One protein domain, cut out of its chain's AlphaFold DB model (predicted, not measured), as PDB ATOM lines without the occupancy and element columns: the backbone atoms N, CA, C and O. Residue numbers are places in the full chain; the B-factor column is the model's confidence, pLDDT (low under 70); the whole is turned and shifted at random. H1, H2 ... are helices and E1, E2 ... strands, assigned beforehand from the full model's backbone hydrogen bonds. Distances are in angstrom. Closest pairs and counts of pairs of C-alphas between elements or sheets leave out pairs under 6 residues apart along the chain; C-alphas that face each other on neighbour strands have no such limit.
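What this domain is: This is residues 53 to 159 of the 278 residues of an uncharacterized protein of Pediococcus acidilactici (UniProt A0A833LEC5). Two small antiparallel sheets lie partly face to face like a wedge, with three short helices clustered at one end. The larger sheet, strongly twisted, has the order E1, E2, E5, E4, and the smaller has the order E3, E6, E7; they come nearest where E3 passes E4 and E5, while E6 and E7 stay away from the larger sheet. H3 packs over E2 of the larger sheet, H2 sits between H3 and the end of E3, and H1 continues from E5. The printed part has 107 residues, with seven named strands and three named helices in the order E1, E2, E3, E4, E5, H1, H2, E6, E7, H3; the class is mixed, helices and strands. The whole is compact, with a radius of gyration of the C-alphas of 13.5 A, and rounded, with spans of 39 by 31 by 21 A.

Where its parts are: E1, residues 53 to 59, begins at C-alpha 53 (-63.909, 14.388, 71.735) and is 18.3 A long. E2, residues 62 to 71, is the longest strand by residues, measures 21.4 A and bends by 87 degrees at residue 68. E3, residues 76 to 82, is 19.1 A long and ends at C-alpha 82 (-47.162, 25.749, 71.860). E4 holds residues 94 to 98, and E5, residues 104 to 110, is 17.8 A long. H1 holds residues 111 to 117, and H2, residues 120 to 129, is the longest helix at 14.4 A. E6, residues 131 to 136, is 16.2 A long, and E7 holds residues 142 to 146. H3, residues 150 to 157, ends at C-alpha 157 (-46.465, 17.974, 82.455).

How they stand to each other: In the larger sheet E1 and E2 form a hairpin, antiparallel at 144 degrees, with N 56 and O 64 3.1 A apart, within hydrogen-bond range. E2 and E5 are antiparallel at 167 degrees, with N 65 and O 107 at 2.9 A. E4 and E5 form a hairpin, antiparallel at 152 degrees, with N 95 and O 108 at 2.9 A. In the smaller sheet E3 and E6 are antiparallel at 157 degrees, with N 79 and O 133 at 3.0 A. E6 and E7 form a hairpin, antiparallel at 158 degrees, with N 134 and O 143 at 2.9 A. Between the sheets, the closest C-alphas of E3 and E5 are those of Val 80 and Tyr 107, 7.4 A apart, and those of E3 and E4 are Ala 79 and Asp 96, 7.5 A apart. E6 is apart from E4 and E5, and E7 is apart from E1 and E2. H3 is on the larger sheet at a height over the sheet of 9.6 A. It lies over E2, with 4 of its 8 C-alphas, and only just not over E1 and E5, with 2 each; on the local plane it runs slantwise to the strands, at 40 degrees to E2. H2 touches H3, closest at the C-alphas of Ala 127 and Lys 153, 4.7 A, opposite ways at a shallow tilt of 32 degrees, only just short of steep. H2 only grazes the smaller sheet, with its residues 125 to 129. H1 only grazes the larger sheet, with its residues 111 to 114. H1 and H3 only just touch, with 3 pairs of C-alphas within 8 A, the closest being Leu 111 and Ile 156 at 6.9 A. In H1, H2 and H3 every O i to N i+4 pair is within hydrogen-bond range.

The domain as a whole: The two C-alphas farthest apart are those of Tyr 60 and Thr 139, 39.4 A. The printed part has no cut. The link from E3 to E4, 11 residues, is long, and residues 89 to 90 in it pair antiparallel with residues 81 to 82 of E3; the other links are tight. The mean pLDDT of the printed part is 93.1, and no printed residue is under 70.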
ATOM      1  N   SER A  53     -62.882  15.313  71.219       95.25
ATOM      2  CA  SER A  53     -63.909  14.388  71.735       95.25
ATOM      3  C   SER A  53     -63.428  13.624  72.962       95.25
ATOM      4  O   SER A  53     -64.158  13.485  73.943       95.25
ATOM      5  N   ARG A  54     -62.202  13.099  72.890       94.56
ATOM      6  CA  ARG A  54     -61.575  12.277  73.927       94.56
ATOM      7  C   ARG A  54     -60.059  12.405  73.894       94.56
ATOM      8  O   ARG A  54     -59.459  12.627  72.843       94.56
ATOM      9  N   VAL A  55     -59.461  12.200  75.061       95.44
ATOM     10  CA  VAL A  55     -58.027  11.973  75.235       95.44
ATOM     11  C   VAL A  55     -57.858  10.547  75.751       95.44
ATOM     12  O   VAL A  55     -58.668  10.092  76.553       95.44
ATOM     13  N   TYR A  56     -56.885   9.806  75.224       93.19
ATOM     14  CA  TYR A  56     -56.578   8.448  75.682       93.19
ATOM     15  C   TYR A  56     -55.163   8.026  75.276       93.19
ATOM     16  O   TYR A  56     -54.585   8.579  74.342       93.19
ATOM     17  N   MET A  57     -54.599   7.032  75.963       90.12
ATOM     18  CA  MET A  57     -53.333   6.418  75.556       90.12
ATOM     19  C   MET A  57     -53.596   5.436  74.405       90.12
ATOM     20  O   MET A  57     -54.449   4.561  74.523       90.12
ATOM     21  N   VAL A  58     -52.878   5.578  73.291       88.56
ATOM     22  CA  VAL A  58     -52.869   4.596  72.180       88.56
ATOM     23  C   VAL A  58     -51.817   3.509  72.430       88.56
ATOM     24  O   VAL A  58     -51.909   2.402  71.908       88.56
ATOM     25  N   HIS A  59     -50.811   3.853  73.227       84.00
ATOM     26  CA  HIS A  59     -49.651   3.059  73.617       84.00
ATOM     27  C   HIS A  59     -49.111   3.677  74.921       84.00
ATOM     28  O   HIS A  59     -49.364   4.861  75.152       84.00
ATOM     29  N   TYR A  60     -48.364   2.951  75.762       84.00
ATOM     30  CA  TYR A  60     -47.896   3.457  77.076       84.00
ATOM     31  C   TYR A  60     -47.227   4.844  77.063       84.00
ATOM     32  O   TYR A  60     -47.307   5.567  78.054       84.00
ATOM     33  N   ASN A  61     -46.585   5.218  75.954       89.38
ATOM     34  CA  ASN A  61     -45.909   6.498  75.756       89.38
ATOM     35  C   ASN A  61     -46.604   7.435  74.756       89.38
ATOM     36  O   ASN A  61     -46.114   8.539  74.559       89.38
ATOM     37  N   THR A  62     -47.732   7.066  74.141       93.25
ATOM     38  CA  THR A  62     -48.396   7.904  73.125       93.25
ATOM     39  C   THR A  62     -49.811   8.254  73.553       93.25
ATOM     40  O   THR A  62     -50.688   7.388  73.604       93.25
ATOM     41  N   VAL A  63     -50.046   9.538  73.820       95.44
ATOM     42  CA  VAL A  63     -51.380  10.081  74.101       95.44
ATOM     43  C   VAL A  63     -51.997  10.647  72.822       95.44
ATOM     44  O   VAL A  63     -51.359  11.425  72.119       95.44
ATOM     45  N   ARG A  64     -53.247  10.279  72.539       96.94
ATOM     46  CA  ARG A  64     -54.045  10.802  71.426       96.94
ATOM     47  C   ARG A  64     -55.058  11.817  71.916       96.94
ATOM     48  O   ARG A  64     -55.820  11.534  72.838       96.94
ATOM     49  N   MET A  65     -55.124  12.953  71.234       96.88
ATOM     50  CA  MET A  65     -56.280  13.844  71.216       96.88
ATOM     51  C   MET A  65     -57.109  13.511  69.975       96.88
ATOM     52  O   MET A  65     -56.672  13.789  68.862       96.88
ATOM     53  N   GLU A  66     -58.281  12.904  70.136       97.00
ATOM     54  CA  GLU A  66     -59.189  12.660  69.009       97.00
ATOM     55  C   GLU A  66     -60.081  13.884  68.767       97.00
ATOM     56  O   GLU A  66     -60.561  14.510  69.713       97.00
ATOM     57  N   TYR A  67     -60.311  14.224  67.499       95.69
ATOM     58  CA  TYR A  67     -61.212  15.300  67.099       95.69
ATOM     59  C   TYR A  67     -62.656  14.792  67.020       95.69
ATOM     60  O   TYR A  67     -62.933  13.721  66.487       95.69
ATOM     61  N   GLN A  68     -63.601  15.595  67.508       95.12
ATOM     62  CA  GLN A  68     -65.030  15.271  67.532       95.12
ATOM     63  C   GLN A  68     -65.637  15.082  66.136       95.12
ATOM     64  O   GLN A  68     -66.564  14.289  65.970       95.12
ATOM     65  N   THR A  69     -65.097  15.789  65.145       93.69
ATOM     66  CA  THR A  69     -65.475  15.677  63.736       93.69
ATOM     67  C   THR A  69     -64.188  15.666  62.910       93.69
ATOM     68  O   THR A  69     -63.319  16.498  63.181       93.69
ATOM     69  N   PRO A  70     -64.044  14.781  61.904       95.31
ATOM     70  CA  PRO A  70     -62.920  14.836  60.978       95.31
ATOM     71  C   PRO A  70     -62.848  16.186  60.252       95.31
ATOM     72  O   PRO A  70     -63.872  16.730  59.836       95.31
ATOM     73  N   ILE A  71     -61.641  16.726  60.088       94.69
ATOM     74  CA  ILE A  71     -61.395  18.028  59.457       94.69
ATOM     75  C   ILE A  71     -60.704  17.795  58.120       94.69
ATOM     76  O   ILE A  71     -59.637  17.185  58.079       94.69
ATOM     77  N   SER A  72     -61.274  18.286  57.014       93.81
ATOM     78  CA  SER A  72     -60.698  17.961  55.709       93.81
ATOM     79  C   SER A  72     -59.387  18.690  55.432       93.81
ATOM     80  O   SER A  72     -59.343  19.921  55.394       93.81
ATOM     81  N   SER A  73     -58.345  17.908  55.141       92.88
ATOM     82  CA  SER A  73     -56.994  18.387  54.802       92.88
ATOM     83  C   SER A  73     -56.921  19.143  53.471       92.88
ATOM     84  O   SER A  73     -55.933  19.807  53.167       92.88
ATOM     85  N   LYS A  74     -57.986  19.063  52.663       91.75
ATOM     86  CA  LYS A  74     -58.145  19.830  51.420       91.75
ATOM     87  C   LYS A  74     -58.590  21.265  51.683       91.75
ATOM     88  O   LYS A  74     -58.230  22.153  50.916       91.75
ATOM     89  N   ASP A  75     -59.369  21.478  52.743       91.69
ATOM     90  CA  ASP A  75     -59.958  22.773  53.100       91.69
ATOM     91  C   ASP A  75     -59.172  23.500  54.200       91.69
ATOM     92  O   ASP A  75     -59.208  24.726  54.274       91.69
ATOM     93  N   ASN A  76     -58.473  22.756  55.063       92.69
ATOM     94  CA  ASN A  76     -57.713  23.296  56.185       92.69
ATOM     95  C   ASN A  76     -56.369  22.576  56.340       92.69
ATOM     96  O   ASN A  76     -56.285  21.368  56.144       92.69
ATOM     97  N   VAL A  77     -55.348  23.306  56.780       93.00
ATOM     98  CA  VAL A  77     -54.160  22.747  57.433       93.00
ATOM     99  C   VAL A  77     -54.360  22.898  58.933       93.00
ATOM    100  O   VAL A  77     -54.601  24.009  59.409       93.00
ATOM    101  N   ILE A  78     -54.258  21.792  59.665       92.94
ATOM    102  CA  ILE A  78     -54.248  21.777  61.127       92.94
ATOM    103  C   ILE A  78     -52.829  21.448  61.581       92.94
ATOM    104  O   ILE A  78     -52.186  20.573  61.006       92.94
ATOM    105  N   ALA A  79     -52.353  22.147  62.605       91.62
ATOM    106  CA  ALA A  79     -51.163  21.775  63.357       91.62
ATOM    107  C   ALA A  79     -51.411  21.990  64.854       91.62
ATOM    108  O   ALA A  79     -52.160  22.889  65.241       91.62
ATOM    109  N   VAL A  80     -50.758  21.200  65.703       94.62
ATOM    110  CA  VAL A  80     -50.746  21.411  67.156       94.62
ATOM    111  C   VAL A  80     -49.367  21.899  67.578       94.62
ATOM    112  O   VAL A  80     -48.346  21.375  67.134       94.62
ATOM    113  N   GLY A  81     -49.335  22.905  68.447       94.44
ATOM    114  CA  GLY A  81     -48.089  23.426  68.984       94.44
ATOM    115  C   GLY A  81     -48.291  24.300  70.214       94.44
ATOM    116  O   GLY A  81     -49.380  24.358  70.788       94.44
ATOM    117  N   TYR A  82     -47.220  24.966  70.625       95.06
ATOM    118  CA  TYR A  82     -47.162  25.749  71.860       95.06
ATOM    119  C   TYR A  82     -46.427  27.080  71.643       95.06
ATOM    120  O   TYR A  82     -45.897  27.331  70.563       95.06
ATOM    121  N   GLY A  83     -46.429  27.956  72.648       90.75
ATOM    122  CA  GLY A  83     -45.745  29.253  72.627       90.75
ATOM    123  C   GLY A  83     -46.683  30.473  72.670       90.75
ATOM    124  O   GLY A  83     -47.910  30.350  72.575       90.75
ATOM    125  N   PRO A  84     -46.145  31.693  72.839       82.06
ATOM    126  CA  PRO A  84     -46.943  32.903  73.036       82.06
ATOM    127  C   PRO A  84     -47.491  33.503  71.728       82.06
ATOM    128  O   PRO A  84     -46.797  33.619  70.718       82.06
ATOM    129  N   GLY A  85     -48.740  33.981  71.764       78.50
ATOM    130  CA  GLY A  85     -49.345  34.737  70.661       78.50
ATOM    131  C   GLY A  85     -49.454  33.929  69.363       78.50
ATOM    132  O   GLY A  85     -50.022  32.838  69.361       78.50
ATOM    133  N   THR A  86     -48.916  34.471  68.268       77.50
ATOM    134  CA  THR A  86     -48.925  33.844  66.933       77.50
ATOM    135  C   THR A  86     -47.678  33.007  66.635       77.50
ATOM    136  O   THR A  86     -47.629  32.343  65.601       77.50
ATOM    137  N   ALA A  87     -46.669  33.026  67.514       78.12
ATOM    138  CA  ALA A  87     -45.548  32.099  67.433       78.12
ATOM    139  C   ALA A  87     -46.019  30.713  67.889       78.12
ATOM    140  O   ALA A  87     -46.732  30.594  68.898       78.12
ATOM    141  N   ILE A  88     -45.658  29.692  67.109       85.56
ATOM    142  CA  ILE A  88     -45.965  28.293  67.391       85.56
ATOM    143  C   ILE A  88     -44.748  27.434  67.103       85.56
ATOM    144  O   ILE A  88     -44.328  27.315  65.953       85.56
ATOM    145  N   ASP A  89     -44.250  26.807  68.160       92.06
ATOM    146  CA  ASP A  89     -43.249  25.756  68.097       92.06
ATOM    147  C   ASP A  89     -43.932  24.381  68.043       92.06
ATOM    148  O   ASP A  89     -44.997  24.154  68.632       92.06
ATOM    149  N   SER A  90     -43.326  23.457  67.299       90.25
ATOM    150  CA  SER A  90     -43.794  22.077  67.163       90.25
ATOM    151  C   SER A  90     -43.490  21.266  68.419       90.25
ATOM    152  O   SER A  90     -42.361  21.289  68.911       90.25
ATOM    153  N   ILE A  91     -44.451  20.472  68.884       91.62
ATOM    154  CA  ILE A  91     -44.246  19.550  70.007       91.62
ATOM    155  C   ILE A  91     -43.339  18.400  69.551       91.62
ATOM    156  O   ILE A  91     -43.621  17.738  68.552       91.62
ATOM    157  N   ALA A  92     -42.255  18.146  70.288       87.88
ATOM    158  CA  ALA A  92     -41.389  16.995  70.041       87.88
ATOM    159  C   ALA A  92     -42.185  15.684  70.184       87.88
ATOM    160  O   ALA A  92     -42.929  15.514  71.149       87.88
ATOM    161  N   GLY A  93     -42.050  14.776  69.213       86.62
ATOM    162  CA  GLY A  93     -42.836  13.541  69.161       86.62
ATOM    163  C   GLY A  93     -44.318  13.721  68.797       86.62
ATOM    164  O   GLY A  93     -45.090  12.779  68.961       86.62
ATOM    165  N   GLY A  94     -44.738  14.909  68.349       93.56
ATOM    166  CA  GLY A  94     -46.108  15.181  67.915       93.56
ATOM    167  C   GLY A  94     -46.383  14.778  66.459       93.56
ATOM    168  O   GLY A  94     -45.549  15.017  65.583       93.56
ATOM    169  N   GLN A  95     -47.551  14.189  66.182       96.00
ATOM    170  CA  GLN A  95     -47.932  13.715  64.846       96.00
ATOM    171  C   GLN A  95     -49.446  13.816  64.580       96.00
ATOM    172  O   GLN A  95     -50.264  13.389  65.392       96.00
ATOM    173  N   ASP A  96     -49.823  14.299  63.392       95.94
ATOM    174  CA  ASP A  96     -51.213  14.296  62.917       95.94
ATOM    175  C   ASP A  96     -51.734  12.879  62.616       95.94
ATOM    176  O   ASP A  96     -51.043  12.050  62.012       95.94
ATOM    177  N   VAL A  97     -52.994  12.619  62.975       96.56
ATOM    178  CA  VAL A  97     -53.690  11.350  62.723       96.56
ATOM    179  C   VAL A  97     -54.724  11.546  61.617       96.56
ATOM    180  O   VAL A  97     -55.615  12.388  61.732       96.56
ATOM    181  N   PHE A  98     -54.643  10.735  60.561       96.75
ATOM    182  CA  PHE A  98     -55.511  10.817  59.383       96.75
ATOM    183  C   PHE A  98     -56.424   9.595  59.259       96.75
ATOM    184  O   PHE A  98     -56.034   8.481  59.614       96.75
ATOM    185  N   ASP A  99     -57.625   9.796  58.715       95.69
ATOM    186  CA  ASP A  99     -58.494   8.699  58.288       95.69
ATOM    187  C   ASP A  99     -58.110   8.149  56.897       95.69
ATOM    188  O   ASP A  99     -57.156   8.589  56.251       95.69
ATOM    189  N   SER A 100     -58.886   7.185  56.398       94.75
ATOM    190  CA  SER A 100     -58.698   6.606  55.060       94.75
ATOM    191  C   SER A 100     -58.967   7.568  53.894       94.75
ATOM    192  O   SER A 100     -58.613   7.248  52.760       94.75
ATOM    193  N   ASN A 101     -59.610   8.713  54.137       93.69
ATOM    194  CA  ASN A 101     -59.879   9.752  53.141       93.69
ATOM    195  C   ASN A 101     -58.768  10.819  53.099       93.69
ATOM    196  O   ASN A 101     -58.716  11.611  52.152       93.69
ATOM    197  N   GLY A 102     -57.869  10.801  54.089       95.12
ATOM    198  CA  GLY A 102     -56.813  11.788  54.296       95.12
ATOM    199  C   GLY A 102     -57.269  12.995  55.115       95.12
ATOM    200  O   GLY A 102     -56.572  14.008  55.115       95.12
ATOM    201  N   ASP A 103     -58.420  12.923  55.786       96.12
ATOM    202  CA  ASP A 103     -58.927  13.985  56.653       96.12
ATOM    203  C   ASP A 103     -58.350  13.823  58.075       96.12
ATOM    204  O   ASP A 103     -58.133  12.706  58.556       96.12
ATOM    205  N   TYR A 104     -58.075  14.937  58.759       96.50
ATOM    206  CA  TYR A 104     -57.528  14.932  60.117       96.50
ATOM    207  C   TYR A 104     -58.569  14.417  61.119       96.50
ATOM    208  O   TYR A 104     -59.684  14.931  61.178       96.50
ATOM    209  N   THR A 105     -58.191  13.457  61.960       97.12
ATOM    210  CA  THR A 105     -59.049  12.851  63.002       97.12
ATOM    211  C   THR A 105     -58.497  12.988  64.415       97.12
ATOM    212  O   THR A 105     -59.197  12.682  65.379       97.12
ATOM    213  N   GLY A 106     -57.264  13.459  64.565       96.81
ATOM    214  CA  GLY A 106     -56.652  13.669  65.866       96.81
ATOM    215  C   GLY A 106     -55.188  14.064  65.768       96.81
ATOM    216  O   GLY A 106     -54.654  14.269  64.677       96.81
ATOM    217  N   TYR A 107     -54.545  14.122  66.928       97.38
ATOM    218  CA  TYR A 107     -53.118  14.371  67.078       97.38
ATOM    219  C   TYR A 107     -52.550  13.480  68.181       97.38
ATOM    220  O   TYR A 107     -53.097  13.433  69.287       97.38
ATOM    221  N   ASP A 108     -51.456  12.793  67.879       97.25
ATOM    222  CA  ASP A 108     -50.705  11.956  68.808       97.25
ATOM    223  C   ASP A 108     -49.503  12.730  69.359       97.25
ATOM    224  O   ASP A 108     -48.844  13.466  68.629       97.25
ATOM    225  N   ILE A 109     -49.198  12.552  70.646       96.62
ATOM    226  CA  ILE A 109     -47.981  13.065  71.287       96.62
ATOM    227  C   ILE A 109     -47.233  11.889  71.912       96.62
ATOM    228  O   ILE A 109     -47.729  11.260  72.851       96.62
ATOM    229  N   ASN A 110     -46.023  11.624  71.420       95.19
ATOM    230  CA  ASN A 110     -45.077  10.709  72.045       95.19
ATOM    231  C   ASN A 110     -44.425  11.384  73.267       95.19
ATOM    232  O   ASN A 110     -43.572  12.267  73.152       95.19
ATOM    233  N   LEU A 111     -44.851  10.952  74.451       95.12
ATOM    234  CA  LEU A 111     -44.429  11.440  75.756       95.12
ATOM    235  C   LEU A 111     -42.965  11.102  76.080       95.12
ATOM    236  O   LEU A 111     -42.341  11.874  76.805       95.12
ATOM    237  N   ASP A 112     -42.396  10.022  75.528       92.62
ATOM    238  CA  ASP A 112     -40.975   9.702  75.725       92.62
ATOM    239  C   ASP A 112     -40.088  10.676  74.952       92.62
ATOM    240  O   ASP A 112     -39.130  11.215  75.504       92.62
ATOM    241  N   GLU A 113     -40.404  10.937  73.678       93.56
ATOM    242  CA  GLU A 113     -39.663  11.922  72.882       93.56
ATOM    243  C   GLU A 113     -39.808  13.325  73.467       93.56
ATOM    244  O   GLU A 113     -38.805  14.020  73.642       93.56
ATOM    245  N   LEU A 114     -41.027  13.710  73.854       95.06
ATOM    246  CA  LEU A 114     -41.271  14.947  74.584       95.06
ATOM    247  C   LEU A 114     -40.384  15.029  75.836       95.06
ATOM    248  O   LEU A 114     -39.662  16.009  76.005       95.06
ATOM    249  N   ALA A 115     -40.396  14.013  76.702       94.56
ATOM    250  CA  ALA A 115     -39.628  14.013  77.946       94.56
ATOM    251  C   ALA A 115     -38.106  13.978  77.734       94.56
ATOM    252  O   ALA A 115     -37.374  14.551  78.540       94.56
ATOM    253  N   ARG A 116     -37.630  13.345  76.656       92.75
ATOM    254  CA  ARG A 116     -36.207  13.257  76.291       92.75
ATOM    255  C   ARG A 116     -35.637  14.583  75.788       92.75
ATOM    256  O   ARG A 116     -34.460  14.858  76.011       92.75
ATOM    257  N   TYR A 117     -36.456  15.393  75.117       90.50
ATOM    258  CA  TYR A 117     -36.040  16.666  74.521       90.50
ATOM    259  C   TYR A 117     -36.478  17.909  75.313       90.50
ATOM    260  O   TYR A 117     -36.258  19.020  74.840       90.50
ATOM    261  N   THR A 118     -37.061  17.749  76.508       93.56
ATOM    262  CA  THR A 118     -37.521  18.872  77.345       93.56
ATOM    263  C   THR A 118     -37.195  18.694  78.829       93.56
ATOM    264  O   THR A 118     -37.113  17.588  79.368       93.56
ATOM    265  N   THR A 119     -37.077  19.814  79.528       94.62
ATOM    266  CA  THR A 119     -37.090  19.929  80.990       94.62
ATOM    267  C   THR A 119     -38.520  19.907  81.540       94.62
ATOM    268  O   THR A 119     -39.500  20.027  80.802       94.62
ATOM    269  N   LYS A 120     -38.670  19.765  82.863       93.81
ATOM    270  CA  LYS A 120     -39.993  19.813  83.508       93.81
ATOM    271  C   LYS A 120     -40.634  21.198  83.369       93.81
ATOM    272  O   LYS A 120     -41.847  21.312  83.224       93.81
ATOM    273  N   GLU A 121     -39.810  22.235  83.408       95.69
ATOM    274  CA  GLU A 121     -40.180  23.635  83.251       95.69
ATOM    275  C   GLU A 121     -40.735  23.894  81.843       95.69
ATOM    276  O   GLU A 121     -41.851  24.399  81.722       95.69
ATOM    277  N   GLU A 122     -40.036  23.441  80.797       95.62
ATOM    278  CA  GLU A 122     -40.513  23.517  79.407       95.62
ATOM    279  C   GLU A 122     -41.816  22.727  79.204       95.62
ATOM    280  O   GLU A 122     -42.722  23.212  78.536       95.62
ATOM    281  N   ARG A 123     -41.990  21.555  79.833       96.44
ATOM    282  CA  ARG A 123     -43.268  20.813  79.746       96.44
ATOM    283  C   ARG A 123     -44.440  21.532  80.405       96.44
ATOM    284  O   ARG A 123     -45.567  21.395  79.931       96.44
ATOM    285  N   ASN A 124     -44.201  22.315  81.457       96.25
ATOM    286  CA  ASN A 124     -45.239  23.186  82.011       96.25
ATOM    287  C   ASN A 124     -45.609  24.293  81.016       96.25
ATOM    288  O   ASN A 124     -46.793  24.485  80.762       96.25
ATOM    289  N   GLU A 125     -44.626  24.949  80.389       95.25
ATOM    290  CA  GLU A 125     -44.870  25.970  79.359       95.25
ATOM    291  C   GLU A 125     -45.621  25.406  78.141       95.25
ATOM    292  O   GLU A 125     -46.598  26.008  77.690       95.25
ATOM    293  N   ILE A 126     -45.223  24.226  77.649       96.31
ATOM    294  CA  ILE A 126     -45.903  23.520  76.554       96.31
ATOM    295  C   ILE A 126     -47.363  23.256  76.931       96.31
ATOM    296  O   ILE A 126     -48.257  23.592  76.161       96.31
ATOM    297  N   ALA A 127     -47.627  22.707  78.122       96.12
ATOM    298  CA  ALA A 127     -48.987  22.438  78.587       96.12
ATOM    299  C   ALA A 127     -49.820  23.719  78.788       96.12
ATOM    300  O   ALA A 127     -51.018  23.728  78.507       96.12
ATOM    301  N   ASP A 128     -49.210  24.800  79.268       95.38
ATOM    302  CA  ASP A 128     -49.906  26.056  79.558       95.38
ATOM    303  C   ASP A 128     -50.212  26.872  78.290       95.38
ATOM    304  O   ASP A 128     -51.208  27.596  78.265       95.38
ATOM    305  N   THR A 129     -49.411  26.721  77.228       95.88
ATOM    306  CA  THR A 129     -49.535  27.475  75.961       95.88
ATOM    307  C   THR A 129     -50.008  26.638  74.759       95.88
ATOM    308  O   THR A 129     -50.031  27.134  73.628       95.88
ATOM    309  N   LEU A 130     -50.411  25.387  75.006       95.88
ATOM    310  CA  LEU A 130     -50.889  24.421  74.015       95.88
ATOM    311  C   LEU A 130     -52.109  24.931  73.227       95.88
ATOM    312  O   LEU A 130     -53.103  25.371  73.813       95.88
ATOM    313  N   LYS A 131     -52.065  24.827  71.896       95.31
ATOM    314  CA  LYS A 131     -53.127  25.307  70.994       95.31
ATOM    315  C   LYS A 131     -53.117  24.602  69.638       95.31
ATOM    316  O   LYS A 131     -52.078  24.148  69.157       95.31
ATOM    317  N   PHE A 132     -54.283  24.577  69.002       94.44
ATOM    318  CA  PHE A 132     -54.408  24.331  67.572       94.44
ATOM    319  C   PHE A 132     -54.011  25.578  66.783       94.44
ATOM    320  O   PHE A 132     -54.276  26.707  67.198       94.44
ATOM    321  N   ASN A 133     -53.424  25.343  65.618       93.75
ATOM    322  CA  ASN A 133     -53.223  26.294  64.544       93.75
ATOM    323  C   ASN A 133     -54.030  25.807  63.342       93.75
ATOM    324  O   ASN A 133     -53.673  24.793  62.738       93.75
ATOM    325  N   SER A 134     -55.106  26.511  63.017       93.25
ATOM    326  CA  SER A 134     -55.960  26.192  61.878       93.25
ATOM    327  C   SER A 134     -55.745  27.224  60.786       93.25
ATOM    328  O   SER A 134     -55.879  28.418  61.039       93.25
ATOM    329  N   ILE A 135     -55.435  26.777  59.571       92.56
ATOM    330  CA  ILE A 135     -55.259  27.648  58.404       92.56
ATOM    331  C   ILE A 135     -56.180  27.159  57.293       92.56
ATOM    332  O   ILE A 135     -56.038  26.031  56.824       92.56
ATOM    333  N   ASN A 136     -57.097  28.005  56.832       92.88
ATOM    334  CA  ASN A 136     -57.940  27.691  55.682       92.88
ATOM    335  C   ASN A 136     -57.105  27.719  54.391       92.88
ATOM    336  O   ASN A 136     -56.448  28.716  54.086       92.88
ATOM    337  N   THR A 137     -57.133  26.645  53.602       89.44
ATOM    338  CA  THR A 137     -56.293  26.508  52.394       89.44
ATOM    339  C   THR A 137     -56.705  27.438  51.253       89.44
ATOM    340  O   THR A 137     -55.895  27.705  50.366       89.44
ATOM    341  N   ASN A 138     -57.946  27.934  51.263       88.75
ATOM    342  CA  ASN A 138     -58.518  28.751  50.194       88.75
ATOM    343  C   ASN A 138     -58.419  30.253  50.492       88.75
ATOM    344  O   ASN A 138     -58.157  31.036  49.580       88.75
ATOM    345  N   THR A 139     -58.634  30.664  51.747       89.31
ATOM    346  CA  THR A 139     -58.587  32.081  52.159       89.31
ATOM    347  C   THR A 139     -57.255  32.493  52.788       89.31
ATOM    348  O   THR A 139     -56.980  33.688  52.874       89.31
ATOM    349  N   ALA A 140     -56.427  31.528  53.208       86.75
ATOM    350  CA  ALA A 140     -55.251  31.731  54.061       86.75
ATOM    351  C   ALA A 140     -55.560  32.423  55.406       86.75
ATOM    352  O   ALA A 140     -54.651  32.906  56.082       86.75
ATOM    353  N   GLU A 141     -56.834  32.457  55.815       89.88
ATOM    354  CA  GLU A 141     -57.231  32.883  57.155       89.88
ATOM    355  C   GLU A 141     -56.720  31.873  58.184       89.88
ATOM    356  O   GLU A 141     -56.749  30.660  57.958       89.88
ATOM    357  N   GLN A 142     -56.230  32.395  59.307       90.19
ATOM    358  CA  GLN A 142     -55.556  31.634  60.347       90.19
ATOM    359  C   GLN A 142     -56.208  31.903  61.702       90.19
ATOM    360  O   GLN A 142     -56.434  33.059  62.063       90.19
ATOM    361  N   GLU A 143     -56.433  30.843  62.472       91.06
ATOM    362  CA  GLU A 143     -56.926  30.919  63.842       91.06
ATOM    363  C   GLU A 143     -56.082  30.074  64.801       91.06
ATOM    364  O   GLU A 143     -55.557  29.016  64.450       91.06
ATOM    365  N   PHE A 144     -55.985  30.554  66.042       91.56
ATOM    366  CA  PHE A 144     -55.344  29.859  67.146       91.56
ATOM    367  C   PHE A 144     -56.379  29.517  68.217       91.56
ATOM    368  O   PHE A 144     -56.907  30.417  68.872       91.56
ATOM    369  N   VAL A 145     -56.643  28.224  68.421       91.75
ATOM    370  CA  VAL A 145     -57.638  27.738  69.390       91.75
ATOM    371  C   VAL A 145     -56.911  27.090  70.576       91.75
ATOM    372  O   VAL A 145     -56.258  26.064  70.379       91.75
ATOM    373  N   PRO A 146     -56.983  27.651  71.800       93.31
ATOM    374  CA  PRO A 146     -56.361  27.057  72.983       93.31
ATOM    375  C   PRO A 146     -56.853  25.631  73.257       93.31
ATOM    376  O   PRO A 146     -58.046  25.343  73.167       93.31
ATOM    377  N   ILE A 147     -55.938  24.738  73.635       94.62
ATOM    378  CA  ILE A 147     -56.272  23.371  74.041       94.62
ATOM    379  C   ILE A 147     -56.311  23.330  75.564       94.62
ATOM    380  O   ILE A 147     -55.293  23.118  76.211       94.62
ATOM    381  N   ASP A 148     -57.496  23.521  76.145       92.12
ATOM    382  CA  ASP A 148     -57.697  23.584  77.603       92.12
ATOM    383  C   ASP A 148     -58.111  22.258  78.261       92.12
ATOM    384  O   ASP A 148     -58.463  22.219  79.441       92.12
ATOM    385  N   ASN A 149     -58.024  21.144  77.531       94.94
ATOM    386  CA  ASN A 149     -58.275  19.822  78.093       94.94
ATOM    387  C   ASN A 149     -57.267  19.517  79.227       94.94
ATOM    388  O   ASN A 149     -56.052  19.521  79.033       94.94
ATOM    389  N   ALA A 150     -57.776  19.262  80.435       93.88
ATOM    390  CA  ALA A 150     -56.935  19.078  81.616       93.88
ATOM    391  C   ALA A 150     -56.104  17.783  81.575       93.88
ATOM    392  O   ALA A 150     -54.997  17.758  82.108       93.88
ATOM    393  N   GLU A 151     -56.613  16.730  80.930       94.75
ATOM    394  CA  GLU A 151     -55.951  15.429  80.842       94.75
ATOM    395  C   GLU A 151     -54.706  15.497  79.955       94.75
ATOM    396  O   GLU A 151     -53.634  15.091  80.400       94.75
ATOM    397  N   ILE A 152     -54.792  16.082  78.752       94.94
ATOM    398  CA  ILE A 152     -53.607  16.237  77.893       94.94
ATOM    399  C   ILE A 152     -52.549  17.129  78.554       94.94
ATOM    400  O   ILE A 152     -51.365  16.793  78.529       94.94
ATOM    401  N   LYS A 153     -52.962  18.219  79.220       96.00
ATOM    402  CA  LYS A 153     -52.036  19.083  79.966       96.00
ATOM    403  C   LYS A 153     -51.349  18.323  81.105       96.00
ATOM    404  O   LYS A 153     -50.160  18.528  81.326       96.00
ATOM    405  N   ASP A 154     -52.053  17.442  81.813       96.25
ATOM    406  CA  ASP A 154     -51.447  16.589  82.842       96.25
ATOM    407  C   ASP A 154     -50.453  15.575  82.248       96.25
ATOM    408  O   ASP A 154     -49.315  15.502  82.714       96.25
ATOM    409  N   LYS A 155     -50.824  14.872  81.163       95.31
ATOM    410  CA  LYS A 155     -49.921  13.938  80.459       95.31
ATOM    411  C   LYS A 155     -48.642  14.619  79.976       95.31
ATOM    412  O   LYS A 155     -47.566  14.060  80.158       95.31
ATOM    413  N   ILE A 156     -48.743  15.827  79.418       96.44
ATOM    414  CA  ILE A 156     -47.587  16.628  78.991       96.44
ATOM    415  C   ILE A 156     -46.709  16.989  80.199       96.44
ATOM    416  O   ILE A 156     -45.520  16.684  80.187       96.44
ATOM    417  N   ARG A 157     -47.263  17.571  81.274       96.50
ATOM    418  CA  ARG A 157     -46.465  17.974  82.455       96.50
ATOM    419  C   ARG A 157     -45.766  16.795  83.138       96.50
ATOM    420  O   ARG A 157     -44.628  16.933  83.591       96.50
ATOM    421  N   ASN A 158     -46.431  15.642  83.189       94.69
ATOM    422  CA  ASN A 158     -45.937  14.426  83.838       94.69
ATOM    423  C   ASN A 158     -45.182  13.473  82.890       94.69
ATOM    424  O   ASN A 158     -44.775  12.391  83.317       94.69
ATOM    425  N   ALA A 159     -44.954  13.867  81.630       94.56
ATOM    426  CA  ALA A 159     -44.214  13.056  80.669       94.56
ATOM    427  C   ALA A 159     -42.815  12.700  81.202       94.56
ATOM    428  O   ALA A 159     -42.090  13.545  81.750       94.56
TER     429      ALA A 159